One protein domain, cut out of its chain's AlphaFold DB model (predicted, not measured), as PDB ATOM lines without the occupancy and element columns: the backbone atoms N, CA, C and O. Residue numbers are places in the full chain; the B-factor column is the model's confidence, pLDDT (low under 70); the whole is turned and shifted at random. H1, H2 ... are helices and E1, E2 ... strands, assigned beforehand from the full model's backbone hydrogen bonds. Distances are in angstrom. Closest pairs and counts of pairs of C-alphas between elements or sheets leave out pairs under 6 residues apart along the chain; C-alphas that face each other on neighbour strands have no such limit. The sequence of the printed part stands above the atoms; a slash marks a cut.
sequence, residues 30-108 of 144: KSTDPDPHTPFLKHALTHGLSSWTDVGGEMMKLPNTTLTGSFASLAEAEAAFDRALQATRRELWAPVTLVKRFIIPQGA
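This is residues 30 to 108 of the 144 residues of an uncharacterized protein of Bosea sp. LC85 (UniProt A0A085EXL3). Helices H1 and H2 cross, strand E4 folds back along H2, and E3 lies between H2 and a small antiparallel hairpin, E1 and E2, at one end. The 79 printed residues hold two named helices and four named strands, a mixed class, in the order H1, E1, E2, E3, H2, E4. The whole is compact, radius of gyration of the C-alphas 13.0 A, yet elongated, spanning 39 by 25 by 21 A.

Find C-alpha 37 at (-45.455, -12.829, -45.291), where H1 begins, residues 37 to 46. Then come E1, 52 to 55, E2, 58 to 61, and E3, 66 to 71. H2, 74 to 92, runs 27.3 A; E4, 98 to 105, runs 20.7 A to C-alpha 105 at (-47.489, -34.498, -53.798).

H1 and H2 touch, opposite ways at a steep tilt of 51 degrees; their closest C-alphas, His 43 and Ala 84, are 4.8 A apart. In both, every O i to N i+4 pair is within hydrogen-bond range. Across the hairpin, look at N 53 and O 60, within hydrogen-bond range at 3.0 A. E3 and E4 pair with no named strand.

The printed part has no cut, and its links are tight. Residues 107 to 108 have pLDDT under 70.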
ATOM      1  N   LYS A  30     -44.953 -10.960 -53.412       95.25
ATOM      2  CA  LYS A  30     -44.314  -9.653 -53.531       95.25
ATOM      3  C   LYS A  30     -44.330  -8.973 -52.159       95.25
ATOM      4  O   LYS A  30     -45.397  -8.847 -51.562       95.25
ATOM      5  N   SER A  31     -43.173  -8.506 -51.696       92.69
ATOM      6  CA  SER A  31     -43.101  -7.670 -50.494       92.69
ATOM      7  C   SER A  31     -43.793  -6.327 -50.750       92.69
ATOM      8  O   SER A  31     -43.620  -5.710 -51.808       92.69
ATOM      9  N   THR A  32     -44.616  -5.912 -49.795       93.31
ATOM     10  CA  THR A  32     -45.389  -4.664 -49.794       93.31
ATOM     11  C   THR A  32     -45.339  -4.054 -48.396       93.31
ATOM     12  O   THR A  32     -44.820  -4.681 -47.477       93.31
ATOM     13  N   ASP A  33     -45.883  -2.851 -48.233       90.25
ATOM     14  CA  ASP A  33     -46.150  -2.264 -46.920       90.25
ATOM     15  C   ASP A  33     -47.674  -2.127 -46.748       90.25
ATOM     16  O   ASP A  33     -48.298  -1.423 -47.552       90.25
ATOM     17  N   PRO A  34     -48.303  -2.842 -45.797       91.94
ATOM     18  CA  PRO A  34     -47.706  -3.793 -44.846       91.94
ATOM     19  C   PRO A  34     -47.189  -5.091 -45.500       91.94
ATOM     20  O   PRO A  34     -47.670  -5.510 -46.561       91.94
ATOM     21  N   ASP A  35     -46.213  -5.744 -44.852       94.25
ATOM     22  CA  ASP A  35     -45.592  -6.984 -45.345       94.25
ATOM     23  C   ASP A  35     -46.546  -8.190 -45.233       94.25
ATOM     24  O   ASP A  35     -47.020  -8.504 -44.135       94.25
ATOM     25  N   PRO A  36     -46.823  -8.919 -46.334       96.31
ATOM     26  CA  PRO A  36     -47.818  -9.982 -46.320       96.31
ATOM     27  C   PRO A  36     -47.324 -11.314 -45.762       96.31
ATOM     28  O   PRO A  36     -48.150 -12.178 -45.476       96.31
ATOM     29  N   HIS A  37     -46.015 -11.512 -45.599       94.81
ATOM     30  CA  HIS A  37     -45.455 -12.829 -45.291       94.81
ATOM     31  C   HIS A  37     -45.857 -13.335 -43.906       94.81
ATOM     32  O   HIS A  37     -46.290 -14.478 -43.765       94.81
ATOM     33  N   THR A  38     -45.749 -12.488 -42.881       94.25
ATOM     34  CA  THR A  38     -46.077 -12.892 -41.504       94.25
ATOM     35  C   THR A  38     -47.569 -13.223 -41.341       94.25
ATOM     36  O   THR A  38     -47.879 -14.323 -40.869       94.25
ATOM     37  N   PRO A  39     -48.512 -12.365 -41.783       96.31
ATOM     38  CA  PRO A  39     -49.934 -12.702 -41.756       96.31
ATOM     39  C   PRO A  39     -50.262 -13.925 -42.618       96.31
ATOM     40  O   PRO A  39     -51.060 -14.767 -42.210       96.31
ATOM     41  N   PHE A  40     -49.603 -14.084 -43.770       97.12
ATOM     42  CA  PHE A  40     -49.798 -15.256 -44.618       97.12
ATOM     43  C   PHE A  40     -49.413 -16.558 -43.919       97.12
ATOM     44  O   PHE A  40     -50.205 -17.496 -43.925       97.12
ATOM     45  N   LEU A  41     -48.249 -16.622 -43.264       95.75
ATOM     46  CA  LEU A  41     -47.821 -17.818 -42.530       95.75
ATOM     47  C   LEU A  41     -48.772 -18.173 -41.378       95.75
ATOM     48  O   LEU A  41     -49.032 -19.352 -41.137       95.75
ATOM     49  N   LYS A  42     -49.322 -17.163 -40.694       96.19
ATOM     50  CA  LYS A  42     -50.344 -17.346 -39.655       96.19
ATOM     51  C   LYS A  42     -51.614 -17.983 -40.232       96.19
ATOM     52  O   LYS A  42     -52.085 -18.983 -39.697       96.19
ATOM     53  N   HIS A  43     -52.135 -17.452 -41.339       97.94
ATOM     54  CA  HIS A  43     -53.333 -18.001 -41.992       97.94
ATOM     55  C   HIS A  43     -53.088 -19.366 -42.633       97.94
ATOM     56  O   HIS A  43     -53.954 -20.236 -42.581       97.94
ATOM     57  N   ALA A  44     -51.900 -19.589 -43.196       97.25
ATOM     58  CA  ALA A  44     -51.489 -20.880 -43.735       97.25
ATOM     59  C   ALA A  44     -51.588 -21.971 -42.658       97.25
ATOM     60  O   ALA A  44     -52.219 -23.003 -42.895       97.25
ATOM     61  N   LEU A  45     -51.083 -21.693 -41.449       95.69
ATOM     62  CA  LEU A  45     -51.183 -22.605 -40.308       95.69
ATOM     63  C   LEU A  45     -52.634 -22.941 -39.953       95.69
ATOM     64  O   LEU A  45     -52.965 -24.111 -39.766       95.69
ATOM     65  N   THR A  46     -53.523 -21.945 -39.930       97.00
ATOM     66  CA  THR A  46     -54.963 -22.151 -39.682       97.00
ATOM     67  C   THR A  46     -55.635 -23.028 -40.744       97.00
ATOM     68  O   THR A  46     -56.630 -23.690 -40.460       97.00
ATOM     69  N   HIS A  47     -55.086 -23.078 -41.958       97.12
ATOM     70  CA  HIS A  47     -55.599 -23.887 -43.062       97.12
ATOM     71  C   HIS A  47     -54.830 -25.196 -43.286       97.12
ATOM     72  O   HIS A  47     -54.967 -25.810 -44.344       97.12
ATOM     73  N   GLY A  48     -54.063 -25.658 -42.293       95.50
ATOM     74  CA  GLY A  48     -53.389 -26.960 -42.333       95.50
ATOM     75  C   GLY A  48     -52.077 -26.971 -43.122       95.50
ATOM     76  O   GLY A  48     -51.582 -28.042 -43.469       95.50
ATOM     77  N   LEU A  49     -51.511 -25.796 -43.408       96.19
ATOM     78  CA  LEU A  49     -50.207 -25.638 -44.041       96.19
ATOM     79  C   LEU A  49     -49.170 -25.178 -43.017       96.19
ATOM     80  O   LEU A  49     -49.383 -24.225 -42.281       96.19
ATOM     81  N   SER A  50     -48.007 -25.808 -43.000       93.94
ATOM     82  CA  SER A  50     -46.953 -25.537 -42.030       93.94
ATOM     83  C   SER A  50     -45.647 -25.186 -42.724       93.94
ATOM     84  O   SER A  50     -45.273 -25.782 -43.726       93.94
ATOM     85  N   SER A  51     -44.904 -24.251 -42.139       91.56
ATOM     86  CA  SER A  51     -43.502 -23.987 -42.498       91.56
ATOM     87  C   SER A  51     -42.526 -24.900 -41.742       91.56
ATOM     88  O   SER A  51     -41.328 -24.636 -41.711       91.56
ATOM     89  N   TRP A  52     -43.034 -25.955 -41.111       87.25
ATOM     90  CA  TRP A  52     -42.282 -26.990 -40.415       87.25
ATOM     91  C   TRP A  52     -42.717 -28.362 -40.921       87.25
ATOM     92  O   TRP A  52     -43.912 -28.583 -41.118       87.25
ATOM     93  N   THR A  53     -41.772 -29.281 -41.084       84.44
ATOM     94  CA  THR A  53     -42.031 -30.659 -41.521       84.44
ATOM     95  C   THR A  53     -41.285 -31.650 -40.636       84.44
ATOM     96  O   THR A  53     -40.180 -31.352 -40.191       84.44
ATOM     97  N   ASP A  54     -41.860 -32.831 -40.417       78.12
ATOM     98  CA  ASP A  54     -41.134 -33.956 -39.822       78.12
ATOM     99  C   ASP A  54     -40.191 -34.565 -40.868       78.12
ATOM    100  O   ASP A  54     -40.600 -34.828 -42.006       78.12
ATOM    101  N   VAL A  55     -38.928 -34.761 -40.496       78.00
ATOM    102  CA  VAL A  55     -37.942 -35.516 -41.267       78.00
ATOM    103  C   VAL A  55     -37.272 -36.521 -40.339       78.00
ATOM    104  O   VAL A  55     -36.276 -36.224 -39.691       78.00
ATOM    105  N   GLY A  56     -37.820 -37.734 -40.284       75.81
ATOM    106  CA  GLY A  56     -37.227 -38.819 -39.501       75.81
ATOM    107  C   GLY A  56     -37.373 -38.623 -37.992       75.81
ATOM    108  O   GLY A  56     -36.474 -39.009 -37.249       75.81
ATOM    109  N   GLY A  57     -38.489 -38.035 -37.547       75.12
ATOM    110  CA  GLY A  57     -38.774 -37.761 -36.136       75.12
ATOM    111  C   GLY A  57     -38.224 -36.429 -35.627       75.12
ATOM    112  O   GLY A  57     -38.389 -36.116 -34.448       75.12
ATOM    113  N   GLU A  58     -37.581 -35.639 -36.490       73.44
ATOM    114  CA  GLU A  58     -37.131 -34.285 -36.177       73.44
ATOM    115  C   GLU A  58     -37.954 -33.246 -36.946       73.44
ATOM    116  O   GLU A  58     -38.150 -33.349 -38.159       73.44
ATOM    117  N   MET A  59     -38.422 -32.214 -36.241       81.56
ATOM    118  CA  MET A  59     -39.143 -31.097 -36.850       81.56
ATOM    119  C   MET A  59     -38.158 -30.107 -37.467       81.56
ATOM    120  O   MET A  59     -37.493 -29.348 -36.765       81.56
ATOM    121  N   MET A  60     -38.112 -30.060 -38.795       80.69
ATOM    122  CA  MET A  60     -37.253 -29.147 -39.542       80.69
ATOM    123  C   MET A  60     -38.027 -27.942 -40.068       80.69
ATOM    124  O   MET A  60     -39.118 -28.068 -40.637       80.69
ATOM    125  N   LYS A  61     -37.436 -26.755 -39.906       87.88
ATOM    126  CA  LYS A  61     -37.963 -25.511 -40.469       87.88
ATOM    127  C   LYS A  61     -37.719 -25.483 -41.977       87.88
ATOM    128  O   LYS A  61     -36.587 -25.598 -42.439       87.88
ATOM    129  N   LEU A  62     -38.786 -25.288 -42.740       86.62
ATOM    130  CA  LEU A  62     -38.727 -25.068 -44.180       86.62
ATOM    131  C   LEU A  62     -38.321 -23.615 -44.484       86.62
ATOM    132  O   LEU A  62     -38.595 -22.720 -43.676       86.62
ATOM    133  N   PRO A  63     -37.714 -23.345 -45.658       87.38
ATOM    134  CA  PRO A  63     -37.519 -21.977 -46.132       87.38
ATOM    135  C   PRO A  63     -38.827 -21.176 -46.083       87.38
ATOM    136  O   PRO A  63     -39.898 -21.740 -46.289       87.38
ATOM    137  N   ASN A  64     -38.755 -19.859 -45.858       75.69
ATOM    138  CA  ASN A  64     -39.946 -19.010 -45.669       75.69
ATOM    139  C   ASN A  64     -40.962 -19.094 -46.824       75.69
ATOM    140  O   ASN A  64     -42.156 -18.896 -46.613       75.69
ATOM    141  N   THR A  65     -40.497 -19.430 -48.026       91.81
ATOM    142  CA  THR A  65     -41.271 -19.600 -49.262       91.81
ATOM    143  C   THR A  65     -41.733 -21.039 -49.513       91.81
ATOM    144  O   THR A  65     -42.193 -21.354 -50.610       91.81
ATOM    145  N   THR A  66     -41.627 -21.923 -48.519       93.88
ATOM    146  CA  THR A  66     -41.991 -23.338 -48.629       93.88
ATOM    147  C   THR A  66     -42.889 -23.757 -47.467       93.88
ATOM    148  O   THR A  66     -42.609 -23.469 -46.304       93.88
ATOM    149  N   LEU A  67     -43.964 -24.472 -47.787       95.56
ATOM    150  CA  LEU A  67     -44.920 -25.039 -46.845       95.56
ATOM    151  C   LEU A  67     -45.108 -26.533 -47.113       95.56
ATOM    152  O   LEU A  67     -44.886 -27.012 -48.225       95.56
ATOM    153  N   THR A  68     -45.567 -27.251 -46.097       94.62
ATOM    154  CA  THR A  68     -46.043 -28.631 -46.192       94.62
ATOM    155  C   THR A  68     -47.444 -28.754 -45.601       94.62
ATOM    156  O   THR A  68     -47.837 -27.945 -44.763       94.62
ATOM    157  N   GLY A  69     -48.206 -29.758 -46.013       93.69
ATOM    158  CA  GLY A  69     -49.498 -30.099 -45.418       93.69
ATOM    159  C   GLY A  69     -49.983 -31.461 -45.899       93.69
ATOM    160  O   GLY A  69     -49.398 -32.038 -46.813       93.69
ATOM    161  N   SER A  70     -51.029 -31.999 -45.277       93.81
ATOM    162  CA  SER A  70     -51.611 -33.290 -45.662       93.81
ATOM    163  C   SER A  70     -53.070 -33.124 -46.060       93.81
ATOM    164  O   SER A  70     -53.881 -32.649 -45.270       93.81
ATOM    165  N   PHE A  71     -53.392 -33.516 -47.290       93.56
ATOM    166  CA  PHE A  71     -54.696 -33.273 -47.907       93.56
ATOM    167  C   PHE A  71     -55.167 -34.497 -48.686       93.56
ATOM    168  O   PHE A  71     -54.357 -35.275 -49.182       93.56
ATOM    169  N   ALA A  72     -56.480 -34.661 -48.840       93.19
ATOM    170  CA  ALA A  72     -57.046 -35.768 -49.616       93.19
ATOM    171  C   ALA A  72     -56.725 -35.682 -51.122       93.19
ATOM    172  O   ALA A  72     -56.745 -36.689 -51.824       93.19
ATOM    173  N   SER A  73     -56.431 -34.484 -51.636       91.88
ATOM    174  CA  SER A  73     -56.116 -34.265 -53.048       91.88
ATOM    175  C   SER A  73     -55.290 -32.995 -53.266       91.88
ATOM    176  O   SER A  73     -55.192 -32.143 -52.380       91.88
ATOM    177  N   LEU A  74     -54.745 -32.845 -54.479       90.44
ATOM    178  CA  LEU A  74     -54.095 -31.606 -54.917       90.44
ATOM    179  C   LEU A  74     -55.049 -30.404 -54.836       90.44
ATOM    180  O   LEU A  74     -54.639 -29.337 -54.391       90.44
ATOM    181  N   ALA A  75     -56.322 -30.591 -55.197       95.25
ATOM    182  CA  ALA A  75     -57.328 -29.531 -55.167       95.25
ATOM    183  C   ALA A  75     -57.592 -29.020 -53.739       95.25
ATOM    184  O   ALA A  75     -57.769 -27.823 -53.530       95.25
ATOM    185  N   GLU A  76     -57.565 -29.902 -52.737       95.81
ATOM    186  CA  GLU A  76     -57.686 -29.497 -51.330       95.81
ATOM    187  C   GLU A  76     -56.453 -28.729 -50.838       95.81
ATOM    188  O   GLU A  76     -56.589 -27.750 -50.102       95.81
ATOM    189  N   ALA A  77     -55.253 -29.121 -51.283       95.56
ATOM    190  CA  ALA A  77     -54.023 -28.386 -50.990       95.56
ATOM    191  C   ALA A  77     -54.033 -26.983 -51.625       95.56
ATOM    192  O   ALA A  77     -53.679 -25.995 -50.977       95.56
ATOM    193  N   GLU A  78     -54.490 -26.877 -52.877       96.50
ATOM    194  CA  GLU A  78     -54.711 -25.603 -53.570       96.50
ATOM    195  C   GLU A  78     -55.735 -24.735 -52.833       96.50
ATOM    196  O   GLU A  78     -55.458 -23.573 -52.535       96.50
ATOM    197  N   ALA A  79     -56.878 -25.313 -52.457       97.81
ATOM    198  CA  ALA A  79     -57.926 -24.605 -51.735       97.81
ATOM    199  C   ALA A  79     -57.449 -24.110 -50.361       97.81
ATOM    200  O   ALA A  79     -57.787 -23.000 -49.953       97.81
ATOM    201  N   ALA A  80     -56.646 -24.896 -49.639       97.94
ATOM    202  CA  ALA A  80     -56.043 -24.475 -48.378       97.94
ATOM    203  C   ALA A  80     -55.121 -23.261 -48.557       97.94
ATOM    204  O   ALA A  80     -55.234 -22.285 -47.808       97.94
ATOM    205  N   PHE A  81     -54.266 -23.287 -49.582       98.12
ATOM    206  CA  PHE A  81     -53.394 -22.164 -49.920       98.12
ATOM    207  C   PHE A  81     -54.201 -20.911 -50.289       98.12
ATOM    208  O   PHE A  81     -53.919 -19.816 -49.799       98.12
ATOM    209  N   ASP A  82     -55.234 -21.065 -51.116       98.19
ATOM    210  CA  ASP A  82     -56.068 -19.951 -51.565       98.19
ATOM    211  C   ASP A  82     -56.877 -19.340 -50.418       98.19
ATOM    212  O   ASP A  82     -56.966 -18.112 -50.317       98.19
ATOM    213  N   ARG A  83     -57.402 -20.163 -49.500       98.50
ATOM    214  CA  ARG A  83     -58.060 -19.685 -48.274       98.50
ATOM    215  C   ARG A  83     -57.104 -18.855 -47.418       98.50
ATOM    216  O   ARG A  83     -57.483 -17.762 -46.994       98.50
ATOM    217  N   ALA A  84     -55.859 -19.308 -47.248       98.12
ATOM    218  CA  ALA A  84     -54.838 -18.558 -46.519       98.12
ATOM    219  C   ALA A  84     -54.513 -17.215 -47.188       98.12
ATOM    220  O   ALA A  84     -54.479 -16.174 -46.527       98.12
ATOM    221  N   LEU A  85     -54.353 -17.203 -48.513       97.50
ATOM    222  CA  LEU A  85     -54.085 -15.982 -49.270       97.50
ATOM    223  C   LEU A  85     -55.259 -14.991 -49.197       97.50
ATOM    224  O   LEU A  85     -55.055 -13.788 -49.025       97.50
ATOM    225  N   GLN A  86     -56.499 -15.477 -49.281       97.38
ATOM    226  CA  GLN A  86     -57.696 -14.648 -49.131       97.38
ATOM    227  C   GLN A  86     -57.856 -14.100 -47.710       97.38
ATOM    228  O   GLN A  86     -58.261 -12.951 -47.541       97.38
ATOM    229  N   ALA A  87     -57.560 -14.896 -46.683       97.31
ATOM    230  CA  ALA A  87     -57.573 -14.436 -45.296       97.31
ATOM    231  C   ALA A  87     -56.515 -13.344 -45.061       97.31
ATOM    232  O   ALA A  87     -56.822 -12.313 -44.473       97.31
ATOM    233  N   THR A  88     -55.327 -13.500 -45.648       97.38
ATOM    234  CA  THR A  88     -54.244 -12.499 -45.611       97.38
ATOM    235  C   THR A  88     -54.671 -11.172 -46.237       97.38
ATOM    236  O   THR A  88     -54.501 -10.117 -45.634       97.38
ATOM    237  N   ARG A  89     -55.281 -11.211 -47.430       96.75
ATOM    238  CA  ARG A  89     -55.802 -10.008 -48.108       96.75
ATOM    239  C   ARG A  89     -56.855  -9.285 -47.268       96.75
ATOM    240  O   ARG A  89     -56.864  -8.060 -47.227       96.75
ATOM    241  N   ARG A  90     -57.725 -10.047 -46.599       96.50
ATOM    242  CA  ARG A  90     -58.750  -9.507 -45.696       96.50
ATOM    243  C   ARG A  90     -58.149  -8.898 -44.431       96.50
ATOM    244  O   ARG A  90     -58.625  -7.859 -44.004       96.50
ATOM    245  N   GLU A  91     -57.116  -9.515 -43.856       96.81
ATOM    246  CA  GLU A  91     -56.435  -8.986 -42.665       96.81
ATOM    247  C   GLU A  91     -55.711  -7.669 -42.967       96.81
ATOM    248  O   GLU A  91     -55.787  -6.735 -42.176       96.81
ATOM    249  N   LEU A  92     -55.047  -7.571 -44.121       95.19
ATOM    250  CA  LEU A  92     -54.206  -6.418 -44.448       95.19
ATOM    251  C   LEU A  92     -54.940  -5.254 -45.105       95.19
ATOM    252  O   LEU A  92     -54.366  -4.175 -45.206       95.19
ATOM    253  N   TRP A  93     -56.165  -5.467 -45.599       91.94
ATOM    254  CA  TRP A  93     -56.896  -4.476 -46.402       91.94
ATOM    255  C   TRP A  93     -56.066  -3.946 -47.591       91.94
ATOM    256  O   TRP A  93     -56.261  -2.826 -48.059       91.94
ATOM    257  N   ALA A  94     -55.137  -4.767 -48.088       86.44
ATOM    258  CA  ALA A  94     -54.133  -4.404 -49.080       86.44
ATOM    259  C   ALA A  94     -53.986  -5.501 -50.153       86.44
ATOM    260  O   ALA A  94     -54.258  -6.683 -49.894       86.44
ATOM    261  N   PRO A  95     -53.548  -5.147 -51.376       88.81
ATOM    262  CA  PRO A  95     -53.343  -6.121 -52.438       88.81
ATOM    263  C   PRO A  95     -52.134  -7.021 -52.145       88.81
ATOM    264  O   PRO A  95     -50.986  -6.593 -52.219       88.81
ATOM    265  N   VAL A  96     -52.386  -8.309 -51.902       94.69
ATOM    266  CA  VAL A  96     -51.329  -9.331 -51.798       94.69
ATOM    267  C   VAL A  96     -51.106  -9.988 -53.159       94.69
ATOM    268  O   VAL A  96     -51.990 -10.691 -53.674       94.69
ATOM    269  N   THR A  97     -49.921  -9.764 -53.731       96.12
ATOM    270  CA  THR A  97     -49.534 -10.269 -55.059       96.12
ATOM    271  C   THR A  97     -48.746 -11.570 -54.939       96.12
ATOM    272  O   THR A  97     -47.649 -11.585 -54.385       96.12
ATOM    273  N   LEU A  98     -49.293 -12.647 -55.506       96.19
ATOM    274  CA  LEU A  98     -48.622 -13.937 -55.659       96.19
ATOM    275  C   LEU A  98     -47.848 -13.941 -56.983       96.19
ATOM    276  O   LEU A  98     -48.452 -13.816 -58.044       96.19
ATOM    277  N   VAL A  99     -46.525 -14.072 -56.917       95.25
ATOM    278  CA  VAL A  99     -45.637 -14.050 -58.089       95.25
ATOM    279  C   VAL A  99     -45.498 -15.450 -58.682       95.25
ATOM    280  O   VAL A  99     -45.569 -15.627 -59.896       95.25
ATOM    281  N   LYS A 100     -45.289 -16.456 -57.827       92.06
ATOM    282  CA  LYS A 100     -45.107 -17.859 -58.223       92.06
ATOM    283  C   LYS A 100     -45.761 -18.780 -57.205       92.06
ATOM    284  O   LYS A 100     -45.773 -18.480 -56.015       92.06
ATOM    285  N   ARG A 101     -46.262 -19.919 -57.684       94.50
ATOM    286  CA  ARG A 101     -46.763 -21.022 -56.861       94.50
ATOM    287  C   ARG A 101     -46.491 -22.349 -57.550       94.50
ATOM    288  O   ARG A 101     -46.713 -22.473 -58.752       94.50
ATOM    289  N   PHE A 102     -46.060 -23.332 -56.776       91.81
ATOM    290  CA  PHE A 102     -45.895 -24.708 -57.213       91.81
ATOM    291  C   PHE A 102     -46.318 -25.649 -56.087       91.81
ATOM    292  O   PHE A 102     -45.867 -25.491 -54.956       91.81
ATOM    293  N   ILE A 103     -47.198 -26.600 -56.391       91.88
ATOM    294  CA  ILE A 103     -47.742 -27.557 -55.423       91.88
ATOM    295  C   ILE A 103     -47.566 -28.953 -55.997       91.88
ATOM    296  O   ILE A 103     -47.980 -29.213 -57.125       91.88
ATOM    297  N   ILE A 104     -46.956 -29.844 -55.220       88.88
ATOM    298  CA  ILE A 104     -46.744 -31.235 -55.617       88.88
ATOM    299  C   ILE A 104     -47.029 -32.193 -54.465       88.88
ATOM    300  O   ILE A 104     -46.748 -31.857 -53.313       88.88
ATOM    301  N   PRO A 105     -47.525 -33.409 -54.758       87.44
ATOM    302  CA  PRO A 105     -47.489 -34.498 -53.798       87.44
ATOM    303  C   PRO A 105     -46.045 -34.761 -53.362       87.44
ATOM    304  O   PRO A 105     -45.130 -34.845 -54.187       87.44
ATOM    305  N   GLN A 106     -45.835 -34.921 -52.064       80.50
ATOM    306  CA  GLN A 106     -44.559 -35.335 -51.509       80.50
ATOM    307  C   GLN A 106     -44.448 -36.857 -51.663       80.50
ATOM    308  O   GLN A 106     -44.998 -37.629 -50.883       80.50
ATOM    309  N   GLY A 107     -43.770 -37.305 -52.721       66.50
ATOM    310  CA  GLY A 107     -43.496 -38.727 -52.919       66.50
ATOM    311  C   GLY A 107     -42.582 -39.286 -51.822       66.50
ATOM    312  O   GLY A 107     -41.700 -38.584 -51.319       66.50
ATOM    313  N   ALA A 108     -42.752 -40.566 -51.477       49.69
ATOM    314  CA  ALA A 108     -41.805 -41.280 -50.624       49.69
ATOM    315  C   ALA A 108     -40.410 -41.261 -51.287       49.69
ATOM    316  O   ALA A 108     -40.218 -41.847 -52.351       49.69
TER     317      ALA A 108